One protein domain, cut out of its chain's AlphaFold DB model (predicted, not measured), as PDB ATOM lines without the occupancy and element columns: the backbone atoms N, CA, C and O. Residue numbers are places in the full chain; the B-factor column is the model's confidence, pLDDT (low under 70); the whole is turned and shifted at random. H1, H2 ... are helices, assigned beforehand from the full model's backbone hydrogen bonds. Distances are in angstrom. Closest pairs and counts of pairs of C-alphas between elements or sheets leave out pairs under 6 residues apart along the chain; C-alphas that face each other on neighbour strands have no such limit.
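This is residues 8 to 168 of the 187 residues of an uncharacterized protein of Musa balbisiana (UniProt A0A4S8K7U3). An up-and-down bundle of three helices, H5, H6 and H7, each running against the one before, has H3 packed steeply on H5 and H7; beyond H3 come H2 and then H1, folded back and forth, with residues 8 to 14 of H1 sticking out. The short H4 sits at a corner beside the first turns of H5. The printed part has 161 residues with seven named helices, H1 to H7 in order, and no named strand: the class is all helix. It is compact, with a radius of gyration of the C-alphas of 17.3 A and spans of 58 by 46 by 26 A.

H1, residues 8 to 24, and H2, residues 29 to 51, form a hairpin; residues 19 to 24 of H1 touch residues 32 to 40 of H2, closest at the C-alphas of Ala 23 and Gln 32, 5.1 A, at a shallow tilt of 33 degrees, only just short of steep. H3, residues 63 to 74, forms a hairpin with H2 at a shallow tilt of 6 degrees, closest at the C-alphas of Val 35 and Ser 73, 5.4 A. H4, residues 81 to 86, and H5, residues 88 to 113, touch only at the corner, closest at the C-alphas of Thr 84 and Ser 91, 5.5 A. With residues 63 to 65 H3 touches H5 at a steep tilt of 49 degrees, closest at the C-alphas of Gly 64 and Cys 101, 6.3 A. H6, residues 119 to 142, forms a hairpin with H5, closest at the C-alphas of Leu 100 and Val 130, 6.0 A. H7, residues 150 to 168, touches H5 the same way at a shallow tilt of 10 degrees, closest at the C-alphas of Arg 108 and Ala 167, 5.5 A. H3 and H7 touch at a steep tilt of 38 degrees, closest at the C-alphas of Val 68 and Phe 156, 6.2 A. H2 is apart from H5, H6 and H7. Every O i to N i+4 pair is within hydrogen-bond range in H1, H2, H3, H5, H6 and H7; in H4 1 of 2 is, beside 3 of 3 O i to N i+3 pairs.

H1 begins at C-alpha 8, (209.487, 153.076, 177.291), and is 24.3 A long; H2 is 32.9 A. H5, beginning at C-alpha 88, (181.605, 135.334, 161.457), is 38.0 A, H6 34.6 A and H7 26.6 A, ending at C-alpha 168, (183.472, 137.539, 191.664).

The two C-alphas farthest apart, those of Pro 28 and Lys 117, are 58.4 A apart. The printed part has no cut; the link from H2 to H3, 11 residues, is long. Residues 112 to 118 stand free. The mean pLDDT of the printed part is 80.0, and it is under 70 at residue 27 and residues 51 to 61, 79 to 86 and 110 to 126.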
ATOM      1  N   GLU A   8     210.282 153.607 178.409       77.81
ATOM      2  CA  GLU A   8     209.487 153.076 177.291       77.81
ATOM      3  C   GLU A   8     210.331 152.197 176.353       77.81
ATOM      4  O   GLU A   8     209.917 151.094 175.996       77.81
ATOM      5  N   VAL A   9     211.553 152.631 176.025       79.69
ATOM      6  CA  VAL A   9     212.500 151.849 175.208       79.69
ATOM      7  C   VAL A   9     212.844 150.514 175.875       79.69
ATOM      8  O   VAL A   9     212.892 149.480 175.204       79.69
ATOM      9  N   LEU A  10     213.036 150.508 177.196       88.44
ATOM     10  CA  LEU A  10     213.335 149.293 177.950       88.44
ATOM     11  C   LEU A  10     212.149 148.316 177.964       88.44
ATOM     12  O   LEU A  10     212.340 147.123 177.728       88.44
ATOM     13  N   LEU A  11     210.923 148.807 178.170       86.88
ATOM     14  CA  LEU A  11     209.708 147.981 178.158       86.88
ATOM     15  C   LEU A  11     209.458 147.335 176.792       86.88
ATOM     16  O   LEU A  11     209.164 146.141 176.723       86.88
ATOM     17  N   VAL A  12     209.630 148.088 175.702       87.94
ATOM     18  CA  VAL A  12     209.517 147.548 174.336       87.94
ATOM     19  C   VAL A  12     210.587 146.482 174.083       87.94
ATOM     20  O   VAL A  12     210.296 145.443 173.484       87.94
ATOM     21  N   GLY A  13     211.810 146.700 174.576       90.12
ATOM     22  CA  GLY A  13     212.888 145.713 174.518       90.12
ATOM     23  C   GLY A  13     212.537 144.406 175.234       90.12
ATOM     24  O   GLY A  13     212.714 143.329 174.662       90.12
ATOM     25  N   LEU A  14     211.984 144.487 176.448       94.12
ATOM     26  CA  LEU A  14     211.552 143.317 177.222       94.12
ATOM     27  C   LEU A  14     210.379 142.583 176.568       94.12
ATOM     28  O   LEU A  14     210.394 141.355 176.499       94.12
ATOM     29  N   LEU A  15     209.393 143.313 176.040       92.69
ATOM     30  CA  LEU A  15     208.267 142.711 175.326       92.69
ATOM     31  C   LEU A  15     208.743 141.940 174.093       92.69
ATOM     32  O   LEU A  15     208.319 140.807 173.868       92.69
ATOM     33  N   ARG A  16     209.669 142.516 173.317       92.00
ATOM     34  CA  ARG A  16     210.275 141.820 172.178       92.00
ATOM     35  C   ARG A  16     210.961 140.533 172.633       92.00
ATOM     36  O   ARG A  16     210.715 139.494 172.034       92.00
ATOM     37  N   GLN A  17     211.763 140.578 173.696       93.38
ATOM     38  CA  GLN A  17     212.427 139.382 174.231       93.38
ATOM     39  C   GLN A  17     211.431 138.305 174.679       93.38
ATOM     40  O   GLN A  17     211.665 137.125 174.426       93.38
ATOM     41  N   LEU A  18     210.323 138.691 175.314       92.31
ATOM     42  CA  LEU A  18     209.264 137.759 175.695       92.31
ATOM     43  C   LEU A  18     208.654 137.076 174.465       92.31
ATOM     44  O   LEU A  18     208.528 135.855 174.454       92.31
ATOM     45  N   ILE A  19     208.324 137.839 173.421       92.50
ATOM     46  CA  ILE A  19     207.755 137.288 172.184       92.50
ATOM     47  C   ILE A  19     208.735 136.324 171.502       92.50
ATOM     48  O   ILE A  19     208.320 135.255 171.063       92.50
ATOM     49  N   GLU A  20     210.027 136.662 171.442       91.31
ATOM     50  CA  GLU A  20     211.048 135.764 170.882       91.31
ATOM     51  C   GLU A  20     211.150 134.451 171.676       91.31
ATOM     52  O   GLU A  20     211.261 133.385 171.076       91.31
ATOM     53  N   ARG A  21     211.061 134.506 173.013       90.81
ATOM     54  CA  ARG A  21     211.062 133.303 173.864       90.81
ATOM     55  C   ARG A  21     209.830 132.436 173.627       90.81
ATOM     56  O   ARG A  21     209.981 131.249 173.381       90.81
ATOM     57  N   LEU A  22     208.639 133.037 173.633       88.62
ATOM     58  CA  LEU A  22     207.384 132.319 173.385       88.62
ATOM     59  C   LEU A  22     207.358 131.660 172.000       88.62
ATOM     60  O   LEU A  22     206.853 130.554 171.849       88.62
ATOM     61  N   ALA A  23     207.923 132.322 170.988       87.44
ATOM     62  CA  ALA A  23     208.059 131.735 169.662       87.44
ATOM     63  C   ALA A  23     209.126 130.625 169.624       87.44
ATOM     64  O   ALA A  23     208.938 129.626 168.933       87.44
ATOM     65  N   GLY A  24     210.232 130.772 170.358       83.38
ATOM     66  CA  GLY A  24     211.357 129.829 170.367       83.38
ATOM     67  C   GLY A  24     211.021 128.417 170.851       83.38
ATOM     68  O   GLY A  24     211.688 127.465 170.445       83.38
ATOM     69  N   ASP A  25     209.963 128.267 171.647       75.81
ATOM     70  CA  ASP A  25     209.499 126.965 172.137       75.81
ATOM     71  C   ASP A  25     208.774 126.141 171.055       75.81
ATOM     72  O   ASP A  25     208.548 124.940 171.222       75.81
ATOM     73  N   THR A  26     208.441 126.752 169.912       71.50
ATOM     74  CA  THR A  26     207.754 126.077 168.804       71.50
ATOM     75  C   THR A  26     208.727 125.527 167.762       71.50
ATOM     76  O   THR A  26     209.659 126.191 167.310       71.50
ATOM     77  N   ARG A  27     208.505 124.275 167.349       67.62
ATOM     78  CA  ARG A  27     209.231 123.605 166.263       67.62
ATOM     79  C   ARG A  27     208.217 122.991 165.307       67.62
ATOM     80  O   ARG A  27     207.264 122.386 165.797       67.62
ATOM     81  N   PRO A  28     208.447 123.028 163.981       74.81
ATOM     82  CA  PRO A  28     209.651 123.470 163.244       74.81
ATOM     83  C   PRO A  28     209.802 124.994 163.021       74.81
ATOM     84  O   PRO A  28     208.878 125.767 163.245       74.81
ATOM     85  N   ALA A  29     210.969 125.424 162.515       75.56
ATOM     86  CA  ALA A  29     211.367 126.837 162.361       75.56
ATOM     87  C   ALA A  29     210.398 127.714 161.536       75.56
ATOM     88  O   ALA A  29     210.277 128.912 161.791       75.56
ATOM     89  N   PHE A  30     209.670 127.142 160.568       72.00
ATOM     90  CA  PHE A  30     208.656 127.904 159.831       72.00
ATOM     91  C   PHE A  30     207.473 128.298 160.733       72.00
ATOM     92  O   PHE A  30     206.938 129.399 160.601       72.00
ATOM     93  N   GLN A  31     207.091 127.430 161.679       75.06
ATOM     94  CA  GLN A  31     206.039 127.722 162.651       75.06
ATOM     95  C   GLN A  31     206.512 128.775 163.645       75.06
ATOM     96  O   GLN A  31     205.757 129.691 163.941       75.06
ATOM     97  N   GLN A  32     207.777 128.729 164.065       82.12
ATOM     98  CA  GLN A  32     208.371 129.754 164.925       82.12
ATOM     99  C   GLN A  32     208.230 131.165 164.336       82.12
ATOM    100  O   GLN A  32     207.809 132.089 165.033       82.12
ATOM    101  N   GLN A  33     208.535 131.347 163.047       83.56
ATOM    102  CA  GLN A  33     208.397 132.654 162.400       83.56
ATOM    103  C   GLN A  33     206.932 133.116 162.345       83.56
ATOM    104  O   GLN A  33     206.650 134.301 162.534       83.56
ATOM    105  N   LEU A  34     206.005 132.182 162.123       83.56
ATOM    106  CA  LEU A  34     204.571 132.448 162.085       83.56
ATOM    107  C   LEU A  34     204.032 132.840 163.472       83.56
ATOM    108  O   LEU A  34     203.385 133.879 163.598       83.56
ATOM    109  N   VAL A  35     204.375 132.084 164.524       86.56
ATOM    110  CA  VAL A  35     204.047 132.386 165.934       86.56
ATOM    111  C   VAL A  35     204.543 133.776 166.292       86.56
ATOM    112  O   VAL A  35     203.789 134.600 166.806       86.56
ATOM    113  N   ARG A  36     205.809 134.062 165.975       89.25
ATOM    114  CA  ARG A  36     206.432 135.354 166.247       89.25
ATOM    115  C   ARG A  36     205.674 136.491 165.576       89.25
ATOM    116  O   ARG A  36     205.399 137.496 166.227       89.25
ATOM    117  N   HIS A  37     205.336 136.335 164.297       88.75
ATOM    118  CA  HIS A  37     204.581 137.334 163.550       88.75
ATOM    119  C   HIS A  37     203.191 137.564 164.160       88.75
ATOM    120  O   HIS A  37     202.823 138.710 164.416       88.75
ATOM    121  N   HIS A  38     202.445 136.497 164.471       87.56
ATOM    122  CA  HIS A  38     201.118 136.617 165.084       87.56
ATOM    123  C   HIS A  38     201.159 137.255 166.471       87.56
ATOM    124  O   HIS A  38     200.348 138.136 166.752       87.56
ATOM    125  N   LEU A  39     202.123 136.879 167.316       90.94
ATOM    126  CA  LEU A  39     202.318 137.513 168.617       90.94
ATOM    127  C   LEU A  39     202.650 139.001 168.451       90.94
ATOM    128  O   LEU A  39     201.996 139.839 169.063       90.94
ATOM    129  N   GLN A  40     203.608 139.357 167.589       91.62
ATOM    130  CA  GLN A  40     203.952 140.762 167.331       91.62
ATOM    131  C   GLN A  40     202.739 141.572 166.868       91.62
ATOM    132  O   GLN A  40     202.521 142.676 167.366       91.62
ATOM    133  N   GLN A  41     201.933 141.015 165.964       89.44
ATOM    134  CA  GLN A  41     200.736 141.675 165.459       89.44
ATOM    135  C   GLN A  41     199.664 141.833 166.547       89.44
ATOM    136  O   GLN A  41     199.144 142.931 166.722       89.44
ATOM    137  N   ALA A  42     199.382 140.787 167.330       88.94
ATOM    138  CA  ALA A  42     198.395 140.840 168.408       88.94
ATOM    139  C   ALA A  42     198.773 141.864 169.490       88.94
ATOM    140  O   ALA A  42     197.935 142.660 169.913       88.94
ATOM    141  N   TRP A  43     200.043 141.886 169.902       91.06
ATOM    142  CA  TRP A  43     200.552 142.864 170.864       91.06
ATOM    143  C   TRP A  43     200.547 144.286 170.301       91.06
ATOM    144  O   TRP A  43     200.221 145.220 171.027       91.06
ATOM    145  N   LYS A  44     200.871 144.464 169.014       88.69
ATOM    146  CA  LYS A  44     200.783 145.764 168.342       88.69
ATOM    147  C   LYS A  44     199.344 146.273 168.321       88.69
ATOM    148  O   LYS A  44     199.115 147.404 168.726       88.69
ATOM    149  N   GLU A  45     198.389 145.457 167.879       86.62
ATOM    150  CA  GLU A  45     196.966 145.822 167.851       86.62
ATOM    151  C   GLU A  45     196.458 146.191 169.246       86.62
ATOM    152  O   GLU A  45     195.838 147.238 169.412       86.62
ATOM    153  N   TRP A  46     196.807 145.398 170.262       88.06
ATOM    154  CA  TRP A  46     196.455 145.693 171.647       88.06
ATOM    155  C   TRP A  46     197.078 147.002 172.155       88.06
ATOM    156  O   TRP A  46     196.387 147.798 172.777       88.06
ATOM    157  N   LEU A  47     198.357 147.270 171.863       86.69
ATOM    158  CA  LEU A  47     199.017 148.528 172.242       86.69
ATOM    159  C   LEU A  47     198.395 149.743 171.541       86.69
ATOM    160  O   LEU A  47     198.277 150.803 172.153       86.69
ATOM    161  N   MET A  48     197.997 149.595 170.276       84.19
ATOM    162  CA  MET A  48     197.318 150.654 169.527       84.19
ATOM    163  C   MET A  48     195.932 150.937 170.112       84.19
ATOM    164  O   MET A  48     195.610 152.101 170.336       84.19
ATOM    165  N   ALA A  49     195.157 149.892 170.426       80.06
ATOM    166  CA  ALA A  49     193.875 150.028 171.117       80.06
ATOM    167  C   ALA A  49     194.057 150.651 172.510       80.06
ATOM    168  O   ALA A  49     193.287 151.511 172.915       80.06
ATOM    169  N   TRP A  50     195.115 150.280 173.233       75.25
ATOM    170  CA  TRP A  50     195.431 150.852 174.539       75.25
ATOM    171  C   TRP A  50     195.742 152.355 174.486       75.25
ATOM    172  O   TRP A  50     195.460 153.068 175.446       75.25
ATOM    173  N   HIS A  51     196.357 152.830 173.397       67.00
ATOM    174  CA  HIS A  51     196.788 154.221 173.236       67.00
ATOM    175  C   HIS A  51     195.730 155.115 172.563       67.00
ATOM    176  O   HIS A  51     195.879 156.338 172.575       67.00
ATOM    177  N   SER A  52     194.670 154.569 171.957       67.19
ATOM    178  CA  SER A  52     193.602 155.408 171.406       67.19
ATOM    179  C   SER A  52     192.871 156.131 172.544       67.19
ATOM    180  O   SER A  52     192.120 155.518 173.296       67.19
ATOM    181  N   ASP A  53     193.124 157.437 172.662       50.22
ATOM    182  CA  ASP A  53     192.579 158.365 173.672       50.22
ATOM    183  C   ASP A  53     191.111 158.758 173.385       50.22
ATOM    184  O   ASP A  53     190.518 159.592 174.071       50.22
ATOM    185  N   GLU A  54     190.506 158.175 172.347       49.78
ATOM    186  CA  GLU A  54     189.134 158.467 171.953       49.78
ATOM    187  C   GLU A  54     188.159 157.637 172.789       49.78
ATOM    188  O   GLU A  54     187.910 156.468 172.523       49.78
ATOM    189  N   SER A  55     187.659 158.297 173.836       44.28
ATOM    190  CA  SER A  55     186.420 158.051 174.578       44.28
ATOM    191  C   SER A  55     186.099 156.601 174.974       44.28
ATOM    192  O   SER A  55     185.737 155.770 174.151       44.28
ATOM    193  N   ASP A  56     186.046 156.383 176.291       45.50
ATOM    194  CA  ASP A  56     185.353 155.264 176.950       45.50
ATOM    195  C   ASP A  56     186.174 153.992 177.237       45.50
ATOM    196  O   ASP A  56     185.655 152.890 177.170       45.50
ATOM    197  N   GLY A  57     187.457 154.104 177.614       49.16
ATOM    198  CA  GLY A  57     188.185 153.039 178.343       49.16
ATOM    199  C   GLY A  57     188.422 151.701 177.611       49.16
ATOM    200  O   GLY A  57     189.154 150.848 178.128       49.16
ATOM    201  N   PHE A  58     187.894 151.568 176.391       44.41
ATOM    202  CA  PHE A  58     187.802 150.346 175.591       44.41
ATOM    203  C   PHE A  58     189.169 149.735 175.263       44.41
ATOM    204  O   PHE A  58     189.335 148.518 175.217       44.41
ATOM    205  N   GLY A  59     190.209 150.567 175.155       50.12
ATOM    206  CA  GLY A  59     191.580 150.123 174.891       50.12
ATOM    207  C   GLY A  59     192.137 149.116 175.899       50.12
ATOM    208  O   GLY A  59     192.982 148.280 175.576       50.12
ATOM    209  N   ARG A  60     191.635 149.141 177.140       54.69
ATOM    210  CA  ARG A  60     192.040 148.205 178.195       54.69
ATOM    211  C   ARG A  60     191.381 146.830 178.016       54.69
ATOM    212  O   ARG A  60     191.834 145.838 178.601       54.69
ATOM    213  N   GLU A  61     190.253 146.754 177.322       61.75
ATOM    214  CA  GLU A  61     189.296 145.631 177.320       61.75
ATOM    215  C   GLU A  61     189.690 144.517 176.350       61.75
ATOM    216  O   GLU A  61     189.448 143.345 176.633       61.75
ATOM    217  N   GLU A  62     190.523 144.843 175.366       78.31
ATOM    218  CA  GLU A  62     191.148 143.896 174.436       78.31
ATOM    219  C   GLU A  62     192.203 142.976 175.083       78.31
ATOM    220  O   GLU A  62     192.800 142.121 174.428       78.31
ATOM    221  N   THR A  63     192.443 143.102 176.395       88.56
ATOM    222  CA  THR A  63     193.370 142.212 177.120       88.56
ATOM    223  C   THR A  63     192.907 140.753 177.066       88.56
ATOM    224  O   THR A  63     193.738 139.853 176.966       88.56
ATOM    225  N   GLY A  64     191.593 140.502 177.112       91.69
ATOM    226  CA  GLY A  64     191.053 139.146 176.970       91.69
ATOM    227  C   GLY A  64     191.406 138.544 175.609       91.69
ATOM    228  O   GLY A  64     191.942 137.437 175.539       91.69
ATOM    229  N   LEU A  65     191.190 139.306 174.535       91.31
ATOM    230  CA  LEU A  65     191.498 138.870 173.176       91.31
ATOM    231  C   LEU A  65     193.007 138.686 172.950       91.31
ATOM    232  O   LEU A  65     193.415 137.713 172.313       91.31
ATOM    233  N   LEU A  66     193.844 139.555 173.527       92.62
ATOM    234  CA  LEU A  66     195.302 139.394 173.519       92.62
ATOM    235  C   LEU A  66     195.727 138.060 174.152       92.62
ATOM    236  O   LEU A  66     196.578 137.362 173.595       92.62
ATOM    237  N   LEU A  67     195.135 137.687 175.291       93.94
ATOM    238  CA  LEU A  67     195.431 136.417 175.958       93.94
ATOM    239  C   LEU A  67     195.007 135.221 175.105       93.94
ATOM    240  O   LEU A  67     195.802 134.297 174.947       93.94
ATOM    241  N   VAL A  68     193.812 135.254 174.504       93.38
ATOM    242  CA  VAL A  68     193.366 134.202 173.576       93.38
ATOM    243  C   VAL A  68     194.350 134.056 172.421       93.38
ATOM    244  O   VAL A  68     194.869 132.966 172.200       93.38
ATOM    245  N   ARG A  69     194.678 135.152 171.730       91.31
ATOM    246  CA  ARG A  69     195.611 135.135 170.594       91.31
ATOM    247  C   ARG A  69     197.005 134.660 170.993       91.31
ATOM    248  O   ARG A  69     197.650 133.968 170.210       91.31
ATOM    249  N   THR A  70     197.456 134.981 172.204       91.94
ATOM    250  CA  THR A  70     198.737 134.497 172.739       91.94
ATOM    251  C   THR A  70     198.703 132.989 172.971       91.94
ATOM    252  O   THR A  70     199.578 132.285 172.475       91.94
ATOM    253  N   VAL A  71     197.680 132.474 173.663       92.19
ATOM    254  CA  VAL A  71     197.522 131.033 173.934       92.19
ATOM    255  C   VAL A  71     197.390 130.241 172.637       92.19
ATOM    256  O   VAL A  71     198.065 129.228 172.464       92.19
ATOM    257  N   GLU A  72     196.561 130.714 171.712       89.81
ATOM    258  CA  GLU A  72     196.361 130.085 170.409       89.81
ATOM    259  C   GLU A  72     197.653 130.090 169.575       89.81
ATOM    260  O   GLU A  72     198.011 129.056 169.008       89.81
ATOM    261  N   SER A  73     198.418 131.191 169.584       88.06
ATOM    262  CA  SER A  73     199.720 131.267 168.903       88.06
ATOM    263  C   SER A  73     200.740 130.297 169.502       88.06
ATOM    264  O   SER A  73     201.367 129.542 168.765       88.06
ATOM    265  N   CYS A  74     200.884 130.256 170.829       87.25
ATOM    266  CA  CYS A  74     201.793 129.314 171.490       87.25
ATOM    267  C   CYS A  74     201.385 127.852 171.261       87.25
ATOM    268  O   CYS A  74     202.235 126.968 171.206       87.25
ATOM    269  N   ALA A  75     200.088 127.588 171.098       86.56
ATOM    270  CA  ALA A  75     199.571 126.255 170.825       86.56
ATOM    271  C   ALA A  75     199.580 125.871 169.332       86.56
ATOM    272  O   ALA A  75     199.038 124.823 168.975       86.56
ATOM    273  N   GLY A  76     200.145 126.711 168.458       83.25
ATOM    274  CA  GLY A  76     200.215 126.462 167.018       83.25
ATOM    275  C   GLY A  76     198.884 126.614 166.270       83.25
ATOM    276  O   GLY A  76     198.788 126.238 165.104       83.25
ATOM    277  N   ARG A  77     197.842 127.137 166.927       83.12
ATOM    278  CA  ARG A  77     196.490 127.323 166.380       83.12
ATOM    279  C   ARG A  77     196.297 128.773 165.965       83.12
ATOM    280  O   ARG A  77     195.579 129.532 166.600       83.12
ATOM    281  N   PHE A  78     196.993 129.196 164.923       71.62
ATOM    282  CA  PHE A  78     197.015 130.608 164.558       71.62
ATOM    283  C   PHE A  78     195.673 131.075 163.996       71.62
ATOM    284  O   PHE A  78     195.226 130.606 162.951       71.62
ATOM    285  N   SER A  79     195.064 132.062 164.649       60.41
ATOM    286  CA  SER A  79     194.034 132.889 164.030       60.41
ATOM    287  C   SER A  79     194.724 134.011 163.239       60.41
ATOM    288  O   SER A  79     195.206 134.977 163.838       60.41
ATOM    289  N   SER A  80     194.829 133.897 161.912       54.66
ATOM    290  CA  SER A  80     195.221 135.031 161.063       54.66
ATOM    291  C   SER A  80     194.233 136.187 161.244       54.66
ATOM    292  O   SER A  80     193.048 135.963 161.488       54.66
ATOM    293  N   THR A  81     194.684 137.429 161.084       50.47
ATOM    294  CA  THR A  81     193.792 138.591 160.929       50.47
ATOM    295  C   THR A  81     192.830 138.415 159.742       50.47
ATOM    296  O   THR A  81     191.728 138.962 159.747       50.47
ATOM    297  N   GLU A  82     193.176 137.567 158.769       45.97
ATOM    298  CA  GLU A  82     192.254 137.132 157.713       45.97
ATOM    299  C   GLU A  82     191.085 136.296 158.257       45.97
ATOM    300  O   GLU A  82     189.972 136.432 157.757       45.97
ATOM    301  N   LEU A  83     191.278 135.496 159.317       52.47
ATOM    302  CA  LEU A  83     190.211 134.700 159.942       52.47
ATOM    303  C   LEU A  83     189.181 135.589 160.654       52.47
ATOM    304  O   LEU A  83     187.990 135.322 160.555       52.47
ATOM    305  N   THR A  84     189.595 136.691 161.291       52.47
ATOM    306  CA  THR A  84     188.651 137.655 161.899       52.47
ATOM    307  C   THR A  84     187.731 138.332 160.882       52.47
ATOM    308  O   THR A  84     186.599 138.664 161.225       52.47
ATOM    309  N   VAL A  85     188.193 138.520 159.642       50.88
ATOM    310  CA  VAL A  85     187.412 139.150 158.561       50.88
ATOM    311  C   VAL A  85     186.558 138.124 157.804       50.88
ATOM    312  O   VAL A  85     185.510 138.473 157.273       50.88
ATOM    313  N   THR A  86     186.971 136.854 157.775       59.25
ATOM    314  CA  THR A  86     186.309 135.799 156.983       59.25
ATOM    315  C   THR A  86     185.391 134.877 157.789       59.25
ATOM    316  O   THR A  86     184.507 134.270 157.193       59.25
ATOM    317  N   HIS A  87     185.558 134.770 159.114       72.62
ATOM    318  CA  HIS A  87     184.827 133.805 159.948       72.62
ATOM    319  C   HIS A  87     183.880 134.524 160.928       72.62
ATOM    320  O   HIS A  87     184.317 134.994 161.989       72.62
ATOM    321  N   PRO A  88     182.567 134.604 160.630       82.56
ATOM    322  CA  PRO A  88     181.605 135.334 161.457       82.56
ATOM    323  C   PRO A  88     181.513 134.782 162.887       82.56
ATOM    324  O   PRO A  88     181.318 135.546 163.832       82.56
ATOM    325  N   ASN A  89     181.735 133.477 163.077       86.12
ATOM    326  CA  ASN A  89     181.711 132.848 164.398       86.12
ATOM    327  C   ASN A  89     182.913 133.247 165.264       86.12
ATOM    328  O   ASN A  89     182.754 133.477 166.463       86.12
ATOM    329  N   TYR A  90     184.105 133.402 164.677       86.62
ATOM    330  CA  TYR A  90     185.277 133.893 165.409       86.62
ATOM    331  C   TYR A  90     185.098 135.363 165.814       86.62
ATOM    332  O   TYR A  90     185.420 135.746 166.941       86.62
ATOM    333  N   SER A  91     184.550 136.185 164.912       86.81
ATOM    334  CA  SER A  91     184.222 137.586 165.203       86.81
ATOM    335  C   SER A  91     183.204 137.696 166.344       86.81
ATOM    336  O   SER A  91     183.431 138.427 167.309       86.81
ATOM    337  N   ARG A  92     182.146 136.873 166.318       89.50
ATOM    338  CA  ARG A  92     181.160 136.781 167.406       89.50
ATOM    339  C   ARG A  92     181.801 136.402 168.745       89.50
ATOM    340  O   ARG A  92     181.540 137.067 169.742       89.50
ATOM    341  N   LEU A  93     182.663 135.383 168.774       91.62
ATOM    342  CA  LEU A  93     183.399 134.987 169.986       91.62
ATOM    343  C   LEU A  93     184.300 136.110 170.514       91.62
ATOM    344  O   LEU A  93     184.367 136.329 171.722       91.62
ATOM    345  N   SER A  94     184.967 136.831 169.610       90.19
ATOM    346  CA  SER A  94     185.822 137.972 169.955       90.19
ATOM    347  C   SER A  94     185.010 139.097 170.588       90.19
ATOM    348  O   SER A  94     185.368 139.568 171.664       90.19
ATOM    349  N   HIS A  95     183.873 139.454 169.989       89.94
ATOM    350  CA  HIS A  95     182.970 140.469 170.529       89.94
ATOM    351  C   HIS A  95     182.403 140.072 171.899       89.94
ATOM    352  O   HIS A  95     182.426 140.879 172.829       89.94
ATOM    353  N   LEU A  96     181.934 138.826 172.051       92.44
ATOM    354  CA  LEU A  96     181.435 138.315 173.335       92.44
ATOM    355  C   LEU A  96     182.508 138.397 174.421       92.44
ATOM    356  O   LEU A  96     182.230 138.854 175.527       92.44
ATOM    357  N   LEU A  97     183.742 137.990 174.112       92.94
ATOM    358  CA  LEU A  97     184.835 138.040 175.075       92.94
ATOM    359  C   LEU A  97     185.198 139.476 175.465       92.94
ATOM    360  O   LEU A  97     185.341 139.743 176.658       92.94
ATOM    361  N   SER A  98     185.338 140.389 174.499       90.31
ATOM    362  CA  SER A  98     185.649 141.794 174.789       90.31
ATOM    363  C   SER A  98     184.550 142.436 175.644       90.31
ATOM    364  O   SER A  98     184.863 143.049 176.667       90.31
ATOM    365  N   SER A  99     183.271 142.206 175.314       89.62
ATOM    366  CA  SER A  99     182.129 142.702 176.099       89.62
ATOM    367  C   SER A  99     182.113 142.141 177.529       89.62
ATOM    368  O   SER A  99     182.015 142.896 178.501       89.62
ATOM    369  N   LEU A 100     182.327 140.830 177.690       91.25
ATOM    370  CA  LEU A 100     182.424 140.192 179.004       91.25
ATOM    371  C   LEU A 100     183.564 140.788 179.834       91.25
ATOM    372  O   LEU A 100     183.364 141.193 180.982       91.25
ATOM    373  N   CYS A 101     184.771 140.857 179.266       89.25
ATOM    374  CA  CYS A 101     185.950 141.402 179.936       89.25
ATOM    375  C   CYS A 101     185.740 142.861 180.371       89.25
ATOM    376  O   CYS A 101     186.163 143.228 181.475       89.25
ATOM    377  N   HIS A 102     185.064 143.665 179.548       85.06
ATOM    378  CA  HIS A 102     184.650 145.029 179.876       85.06
ATOM    379  C   HIS A 102     183.723 145.080 181.081       85.06
ATOM    380  O   HIS A 102     184.064 145.655 182.123       85.06
ATOM    381  N   ASN A 103     182.572 144.420 180.973       86.25
ATOM    382  CA  ASN A 103     181.527 144.471 181.987       86.25
ATOM    383  C   ASN A 103     182.031 143.950 183.343       86.25
ATOM    384  O   ASN A 103     181.799 144.578 184.382       86.25
ATOM    385  N   LEU A 104     182.810 142.864 183.335       87.75
ATOM    386  CA  LEU A 104     183.420 142.280 184.530       87.75
ATOM    387  C   LEU A 104     184.451 143.212 185.179       87.75
ATOM    388  O   LEU A 104     184.470 143.360 186.406       87.75
ATOM    389  N   ARG A 105     185.303 143.876 184.388       81.31
ATOM    390  CA  ARG A 105     186.278 144.831 184.931       81.31
ATOM    391  C   ARG A 105     185.586 146.057 185.511       81.31
ATOM    392  O   ARG A 105     185.926 146.467 186.621       81.31
ATOM    393  N   ARG A 106     184.621 146.628 184.789       78.19
ATOM    394  CA  ARG A 106     183.844 147.787 185.246       78.19
ATOM    395  C   ARG A 106     183.171 147.489 186.583       78.19
ATOM    396  O   ARG A 106     183.274 148.293 187.504       78.19
ATOM    397  N   ARG A 107     182.566 146.308 186.731       76.44
ATOM    398  CA  ARG A 107     181.993 145.860 188.007       76.44
ATOM    399  C   ARG A 107     183.028 145.848 189.129       76.44
ATOM    400  O   ARG A 107     182.770 146.391 190.198       76.44
ATOM    401  N   ARG A 108     184.205 145.265 188.887       74.12
ATOM    402  CA  ARG A 108     185.283 145.204 189.882       74.12
ATOM    403  C   ARG A 108     185.761 146.594 190.324       74.12
ATOM    404  O   ARG A 108     186.104 146.755 191.490       74.12
ATOM    405  N   MET A 109     185.759 147.579 189.424       72.00
ATOM    406  CA  MET A 109     186.085 148.977 189.747       72.00
ATOM    407  C   MET A 109     184.984 149.622 190.609       72.00
ATOM    408  O   MET A 109     185.287 150.171 191.660       72.00
ATOM    409  N   VAL A 110     183.705 149.463 190.240       69.50
ATOM    410  CA  VAL A 110     182.558 150.008 191.003       69.50
ATOM    411  C   VAL A 110     182.484 149.435 192.422       69.50
ATOM    412  O   VAL A 110     182.228 150.165 193.377       69.50
ATOM    413  N   VAL A 111     182.742 148.134 192.591       66.69
ATOM    414  CA  VAL A 111     182.767 147.486 193.917       66.69
ATOM    415  C   VAL A 111     183.883 148.052 194.809       66.69
ATOM    416  O   VAL A 111     183.738 148.056 196.029       66.69
ATOM    417  N   ALA A 112     184.974 148.561 194.226       63.72
ATOM    418  CA  ALA A 112     186.083 149.147 194.973       63.72
ATOM    419  C   ALA A 112     185.819 150.591 195.454       63.72
ATOM    420  O   ALA A 112     186.449 151.012 196.420       63.72
ATOM    421  N   GLU A 113     184.893 151.335 194.833       59.50
ATOM    422  CA  GLU A 113     184.694 152.778 195.078       59.50
ATOM    423  C   GLU A 113     183.520 153.146 196.011       59.50
ATOM    424  O   GLU A 113     183.345 154.316 196.330       59.50
ATOM    425  N   SER A 114     182.790 152.170 196.566       55.06
ATOM    426  CA  SER A 114     181.641 152.342 197.485       55.06
ATOM    427  C   SER A 114     180.367 152.956 196.862       55.06
ATOM    428  O   SER A 114     180.385 153.868 196.045       55.06
ATOM    429  N   ILE A 115     179.218 152.376 197.221       57.25
ATOM    430  CA  ILE A 115     177.971 152.393 196.441       57.25
ATOM    431  C   ILE A 115     177.056 153.560 196.853       57.25
ATOM    432  O   ILE A 115     176.530 153.575 197.965       57.25
ATOM    433  N   THR A 116     176.756 154.477 195.928       50.00
ATOM    434  CA  THR A 116     175.527 155.291 195.970       50.00
ATOM    435  C   THR A 116     174.326 154.453 195.501       50.00
ATOM    436  O   THR A 116     174.439 153.615 194.607       50.00
ATOM    437  N   LYS A 117     173.147 154.651 196.110       50.41
ATOM    438  CA  LYS A 117     171.934 153.816 195.923       50.41
ATOM    439  C   LYS A 117     171.430 153.693 194.472       50.41
ATOM    440  O   LYS A 117     170.775 152.709 194.148       50.41
ATOM    441  N   GLU A 118     171.770 154.632 193.593       49.22
ATOM    442  CA  GLU A 118     171.419 154.609 192.162       49.22
ATOM    443  C   GLU A 118     172.243 153.571 191.359       49.22
ATOM    444  O   GLU A 118     171.807 153.055 190.328       49.22
ATOM    445  N   CYS A 119     173.398 153.154 191.892       51.53
ATOM    446  CA  CYS A 119     174.275 152.135 191.305       51.53
ATOM    447  C   CYS A 119     173.748 150.692 191.480       51.53
ATOM    448  O   CYS A 119     174.172 149.775 190.776       51.53
ATOM    449  N   ALA A 120     172.806 150.453 192.400       48.50
ATOM    450  CA  ALA A 120     172.308 149.108 192.715       48.50
ATOM    451  C   ALA A 120     171.376 148.528 191.625       48.50
ATOM    452  O   ALA A 120     171.417 147.336 191.325       48.50
ATOM    453  N   VAL A 121     170.559 149.368 190.983       50.31
ATOM    454  CA  VAL A 121     169.639 148.931 189.911       50.31
ATOM    455  C   VAL A 121     170.397 148.711 188.597       50.31
ATOM    456  O   VAL A 121     170.163 147.732 187.886       50.31
ATOM    457  N   THR A 122     171.369 149.579 188.303       54.38
ATOM    458  CA  THR A 122     172.235 149.464 187.122       54.38
ATOM    459  C   THR A 122     173.226 148.301 187.231       54.38
ATOM    460  O   THR A 122     173.507 147.660 186.218       54.38
ATOM    461  N   SER A 123     173.709 147.964 188.434       57.12
ATOM    462  CA  SER A 123     174.531 146.762 188.666       57.12
ATOM    463  C   SER A 123     173.738 145.460 188.503       57.12
ATOM    464  O   SER A 123     174.216 144.560 187.824       57.12
ATOM    465  N   SER A 124     172.494 145.386 188.993       58.62
ATOM    466  CA  SER A 124     171.627 144.204 188.818       58.62
ATOM    467  C   SER A 124     171.303 143.883 187.347       58.62
ATOM    468  O   SER A 124     171.209 142.714 186.965       58.62
ATOM    469  N   CYS A 125     171.133 144.903 186.498       59.56
ATOM    470  CA  CYS A 125     170.908 144.717 185.060       59.56
ATOM    471  C   CYS A 125     172.187 144.264 184.330       59.56
ATOM    472  O   CYS A 125     172.147 143.347 183.512       59.56
ATOM    473  N   LYS A 126     173.337 144.851 184.681       66.19
ATOM    474  CA  LYS A 126     174.643 144.488 184.107       66.19
ATOM    475  C   LYS A 126     175.086 143.082 184.503       66.19
ATOM    476  O   LYS A 126     175.664 142.386 183.678       66.19
ATOM    477  N   ASP A 127     174.751 142.636 185.709       74.62
ATOM    478  CA  ASP A 127     175.004 141.259 186.132       74.62
ATOM    479  C   ASP A 127     174.213 140.258 185.284       74.62
ATOM    480  O   ASP A 127     174.771 139.260 184.840       74.62
ATOM    481  N   ARG A 128     172.950 140.555 184.945       82.38
ATOM    482  CA  ARG A 128     172.179 139.713 184.014       82.38
ATOM    483  C   ARG A 128     172.760 139.691 182.603       82.38
ATOM    484  O   ARG A 128     172.720 138.642 181.970       82.38
ATOM    485  N   ALA A 129     173.297 140.813 182.120       86.25
ATOM    486  CA  ALA A 129     173.961 140.868 180.819       86.25
ATOM    487  C   ALA A 129     175.225 139.994 180.790       86.25
ATOM    488  O   ALA A 129     175.385 139.194 179.876       86.25
ATOM    489  N   VAL A 130     176.061 140.070 181.832       89.75
ATOM    490  CA  VAL A 130     177.249 139.211 181.977       89.75
ATOM    491  C   VAL A 130     176.863 137.732 182.007       89.75
ATOM    492  O   VAL A 130     177.493 136.929 181.325       89.75
ATOM    493  N   GLU A 131     175.822 137.355 182.755       91.94
ATOM    494  CA  GLU A 131     175.343 135.966 182.775       91.94
ATOM    495  C   GLU A 131     174.828 135.509 181.405       91.94
ATOM    496  O   GLU A 131     175.139 134.400 180.974       91.94
ATOM    497  N   ALA A 132     174.079 136.356 180.693       92.81
ATOM    498  CA  ALA A 132     173.578 136.043 179.356       92.81
ATOM    499  C   ALA A 132     174.720 135.863 178.341       92.81
ATOM    500  O   ALA A 132     174.741 134.872 177.614       92.81
ATOM    501  N   GLU A 133     175.709 136.760 178.336       93.94
ATOM    502  CA  GLU A 133     176.896 136.654 177.479       93.94
ATOM    503  C   GLU A 133     177.740 135.415 177.826       93.94
ATOM    504  O   GLU A 133     178.255 134.733 176.939       93.94
ATOM    505  N   MET A 134     177.858 135.076 179.115       95.25
ATOM    506  CA  MET A 134     178.572 133.882 179.572       95.25
ATOM    507  C   MET A 134     177.850 132.596 179.141       95.25
ATOM    508  O   MET A 134     178.500 131.632 178.721       95.25
ATOM    509  N   GLN A 135     176.516 132.579 179.203       95.38
ATOM    510  CA  GLN A 135     175.689 131.489 178.680       95.38
ATOM    511  C   GLN A 135     175.822 131.366 177.162       95.38
ATOM    512  O   GLN A 135     176.033 130.263 176.661       95.38
ATOM    513  N   GLU A 136     175.765 132.478 176.430       94.94
ATOM    514  CA  GLU A 136     175.951 132.495 174.980       94.94
ATOM    515  C   GLU A 136     177.327 131.947 174.589       94.94
ATOM    516  O   GLU A 136     177.423 131.061 173.737       94.94
ATOM    517  N   LEU A 137     178.392 132.380 175.270       94.38
ATOM    518  CA  LEU A 137     179.740 131.869 175.040       94.38
ATOM    519  C   LEU A 137     179.841 130.361 175.326       94.38
ATOM    520  O   LEU A 137     180.488 129.630 174.573       94.38
ATOM    521  N   ALA A 138     179.190 129.870 176.384       94.44
ATOM    522  CA  ALA A 138     179.128 128.440 176.675       94.44
ATOM    523  C   ALA A 138     178.381 127.660 175.577       94.44
ATOM    524  O   ALA A 138     178.847 126.594 175.170       94.44
ATOM    525  N   LEU A 139     177.278 128.199 175.050       93.88
ATOM    526  CA  LEU A 139     176.541 127.599 173.936       93.88
ATOM    527  C   LEU A 139     177.383 127.551 172.657       93.88
ATOM    528  O   LEU A 139     177.421 126.508 172.006       93.88
ATOM    529  N   CYS A 140     178.124 128.615 172.332       91.00
ATOM    530  CA  CYS A 140     179.039 128.612 171.188       91.00
ATOM    531  C   CYS A 140     180.083 127.490 171.286       91.00
ATOM    532  O   CYS A 140     180.421 126.880 170.275       91.00
ATOM    533  N   VAL A 141     180.582 127.190 172.491       89.69
ATOM    534  CA  VAL A 141     181.552 126.103 172.723       89.69
ATOM    535  C   VAL A 141     180.917 124.726 172.533       89.69
ATOM    536  O   VAL A 141     181.569 123.834 171.996       89.69
ATOM    537  N   LEU A 142     179.666 124.549 172.966       90.44
ATOM    538  CA  LEU A 142     178.921 123.296 172.804       90.44
ATOM    539  C   LEU A 142     178.483 123.055 171.355       90.44
ATOM    540  O   LEU A 142     178.323 121.905 170.949       90.44
ATOM    541  N   GLN A 143     178.296 124.117 170.573       87.81
ATOM    542  CA  GLN A 143     177.990 124.009 169.155       87.81
ATOM    543  C   GLN A 143     179.200 123.432 168.407       87.81
ATOM    544  O   GLN A 143     180.286 124.004 168.410       87.81
ATOM    545  N   THR A 144     179.028 122.286 167.751       78.38
ATOM    546  CA  THR A 144     180.111 121.594 167.023       78.38
ATOM    547  C   THR A 144     180.037 121.774 165.508       78.38
ATOM    548  O   THR A 144     180.896 121.271 164.794       78.38
ATOM    549  N   SER A 145     178.998 122.445 165.011       75.44
ATOM    550  CA  SER A 145     178.649 122.506 163.588       75.44
ATOM    551  C   SER A 145     179.213 123.723 162.849       75.44
ATOM    552  O   SER A 145     178.713 124.042 161.773       75.44
ATOM    553  N   ASP A 146     180.155 124.456 163.436       78.00
ATOM    554  CA  ASP A 146     180.710 125.666 162.829       78.00
ATOM    555  C   ASP A 146     182.192 125.525 162.456       78.00
ATOM    556  O   ASP A 146     182.841 124.508 162.701       78.00
ATOM    557  N   ASP A 147     182.690 126.555 161.781       79.44
ATOM    558  CA  ASP A 147     184.015 126.683 161.179       79.44
ATOM    559  C   ASP A 147     185.136 126.970 162.193       79.44
ATOM    560  O   ASP A 147     186.316 126.947 161.836       79.44
ATOM    561  N   VAL A 148     184.807 127.215 163.465       84.56
ATOM    562  CA  VAL A 148     185.802 127.535 164.493       84.56
ATOM    563  C   VAL A 148     186.237 126.270 165.219       84.56
ATOM    564  O   VAL A 148     185.437 125.538 165.801       84.56
ATOM    565  N   ASN A 149     187.553 126.051 165.270       86.56
ATOM    566  CA  ASN A 149     188.143 124.932 165.994       86.56
ATOM    567  C   ASN A 149     187.642 124.885 167.453       86.56
ATOM    568  O   ASN A 149     187.751 125.851 168.208       86.56
ATOM    569  N   HIS A 150     187.129 123.730 167.876       89.38
ATOM    570  CA  HIS A 150     186.576 123.539 169.217       89.38
ATOM    571  C   HIS A 150     187.583 123.832 170.352       89.38
ATOM    572  O   HIS A 150     187.191 124.330 171.409       89.38
ATOM    573  N   LEU A 151     188.885 123.587 170.151       91.12
ATOM    574  CA  LEU A 151     189.926 123.983 171.108       91.12
ATOM    575  C   LEU A 151     190.052 125.504 171.209       91.12
ATOM    576  O   LEU A 151     190.170 126.016 172.318       91.12
ATOM    577  N   THR A 152     189.946 126.227 170.094       90.94
ATOM    578  CA  THR A 152     189.931 127.695 170.090       90.94
ATOM    579  C   THR A 152     188.748 128.220 170.898       90.94
ATOM    580  O   THR A 152     188.930 129.060 171.777       90.94
ATOM    581  N   LYS A 153     187.545 127.661 170.714       92.69
ATOM    582  CA  LYS A 153     186.375 128.031 171.534       92.69
ATOM    583  C   LYS A 153     186.600 127.776 173.021       92.69
ATOM    584  O   LYS A 153     186.257 128.611 173.857       92.69
ATOM    585  N   LYS A 154     187.209 126.637 173.365       94.06
ATOM    586  CA  LYS A 154     187.593 126.332 174.748       94.06
ATOM    587  C   LYS A 154     188.583 127.353 175.305       94.06
ATOM    588  O   LYS A 154     188.448 127.711 176.472       94.06
ATOM    589  N   THR A 155     189.516 127.858 174.500       95.38
ATOM    590  CA  THR A 155     190.419 128.947 174.899       95.38
ATOM    591  C   THR A 155     189.649 130.230 175.206       95.38
ATOM    592  O   THR A 155     189.859 130.809 176.271       95.38
ATOM    593  N   PHE A 156     188.699 130.636 174.352       95.00
ATOM    594  CA  PHE A 156     187.810 131.774 174.635       95.00
ATOM    595  C   PHE A 156     187.069 131.596 175.968       95.00
ATOM    596  O   PHE A 156     187.102 132.480 176.826       95.00
ATOM    597  N   LEU A 157     186.460 130.425 176.180       96.44
ATOM    598  CA  LEU A 157     185.742 130.109 177.414       96.44
ATOM    599  C   LEU A 157     186.654 130.126 178.647       96.44
ATOM    600  O   LEU A 157     186.255 130.614 179.702       96.44
ATOM    601  N   LEU A 158     187.873 129.592 178.534       96.81
ATOM    602  CA  LEU A 158     188.850 129.554 179.621       96.81
ATOM    603  C   LEU A 158     189.266 130.966 180.047       96.81
ATOM    604  O   LEU A 158     189.304 131.267 181.244       96.81
ATOM    605  N   VAL A 159     189.548 131.835 179.074       96.06
ATOM    606  CA  VAL A 159     189.893 133.232 179.348       96.06
ATOM    607  C   VAL A 159     188.702 133.937 179.996       96.06
ATOM    608  O   VAL A 159     188.866 134.494 181.080       96.06
ATOM    609  N   ALA A 160     187.495 133.826 179.435       95.50
ATOM    610  CA  ALA A 160     186.290 134.427 180.013       95.50
ATOM    611  C   ALA A 160     186.048 133.984 181.467       95.50
ATOM    612  O   ALA A 160     185.879 134.824 182.351       95.50
ATOM    613  N   LYS A 161     186.132 132.676 181.753       95.69
ATOM    614  CA  LYS A 161     186.003 132.130 183.116       95.69
ATOM    615  C   LYS A 161     187.045 132.692 184.078       95.69
ATOM    616  O   LYS A 161     186.727 132.931 185.239       95.69
ATOM    617  N   SER A 162     188.267 132.930 183.609       94.56
ATOM    618  CA  SER A 162     189.333 133.515 184.429       94.56
ATOM    619  C   SER A 162     189.007 134.957 184.830       94.56
ATOM    620  O   SER A 162     189.144 135.315 186.001       94.56
ATOM    621  N   PHE A 163     188.504 135.772 183.894       92.25
ATOM    622  CA  PHE A 163     188.021 137.126 184.196       92.25
ATOM    623  C   PHE A 163     186.805 137.098 185.121       92.25
ATOM    624  O   PHE A 163     186.752 137.857 186.089       92.25
ATOM    625  N   TYR A 164     185.858 136.199 184.856       92.69
ATOM    626  CA  TYR A 164     184.652 136.044 185.660       92.69
ATOM    627  C   TYR A 164     185.005 135.694 187.109       92.69
ATOM    628  O   TYR A 164     184.563 136.371 188.040       92.69
ATOM    629  N   TYR A 165     185.875 134.703 187.306       92.88
ATOM    630  CA  TYR A 165     186.372 134.318 188.623       92.88
ATOM    631  C   TYR A 165     187.098 135.481 189.314       92.88
ATOM    632  O   TYR A 165     186.808 135.777 190.469       92.88
ATOM    633  N   ALA A 166     187.969 136.210 188.611       88.50
ATOM    634  CA  ALA A 166     188.689 137.355 189.175       88.50
ATOM    635  C   ALA A 166     187.796 138.561 189.534       88.50
ATOM    636  O   ALA A 166     188.235 139.430 190.295       88.50
ATOM    637  N   ALA A 167     186.588 138.654 188.970       87.00
ATOM    638  CA  ALA A 167     185.612 139.698 189.278       87.00
ATOM    639  C   ALA A 167     184.675 139.325 190.441       87.00
ATOM    640  O   ALA A 167     184.227 140.214 191.160       87.00
ATOM    641  N   HIS A 168     184.401 138.032 190.640       86.31
ATOM    642  CA  HIS A 168     183.472 137.539 191.664       86.31
ATOM    643  C   HIS A 168     184.166 136.994 192.916       86.31
ATOM    644  O   HIS A 168     183.582 136.982 193.998       86.31
TER     645      HIS A 168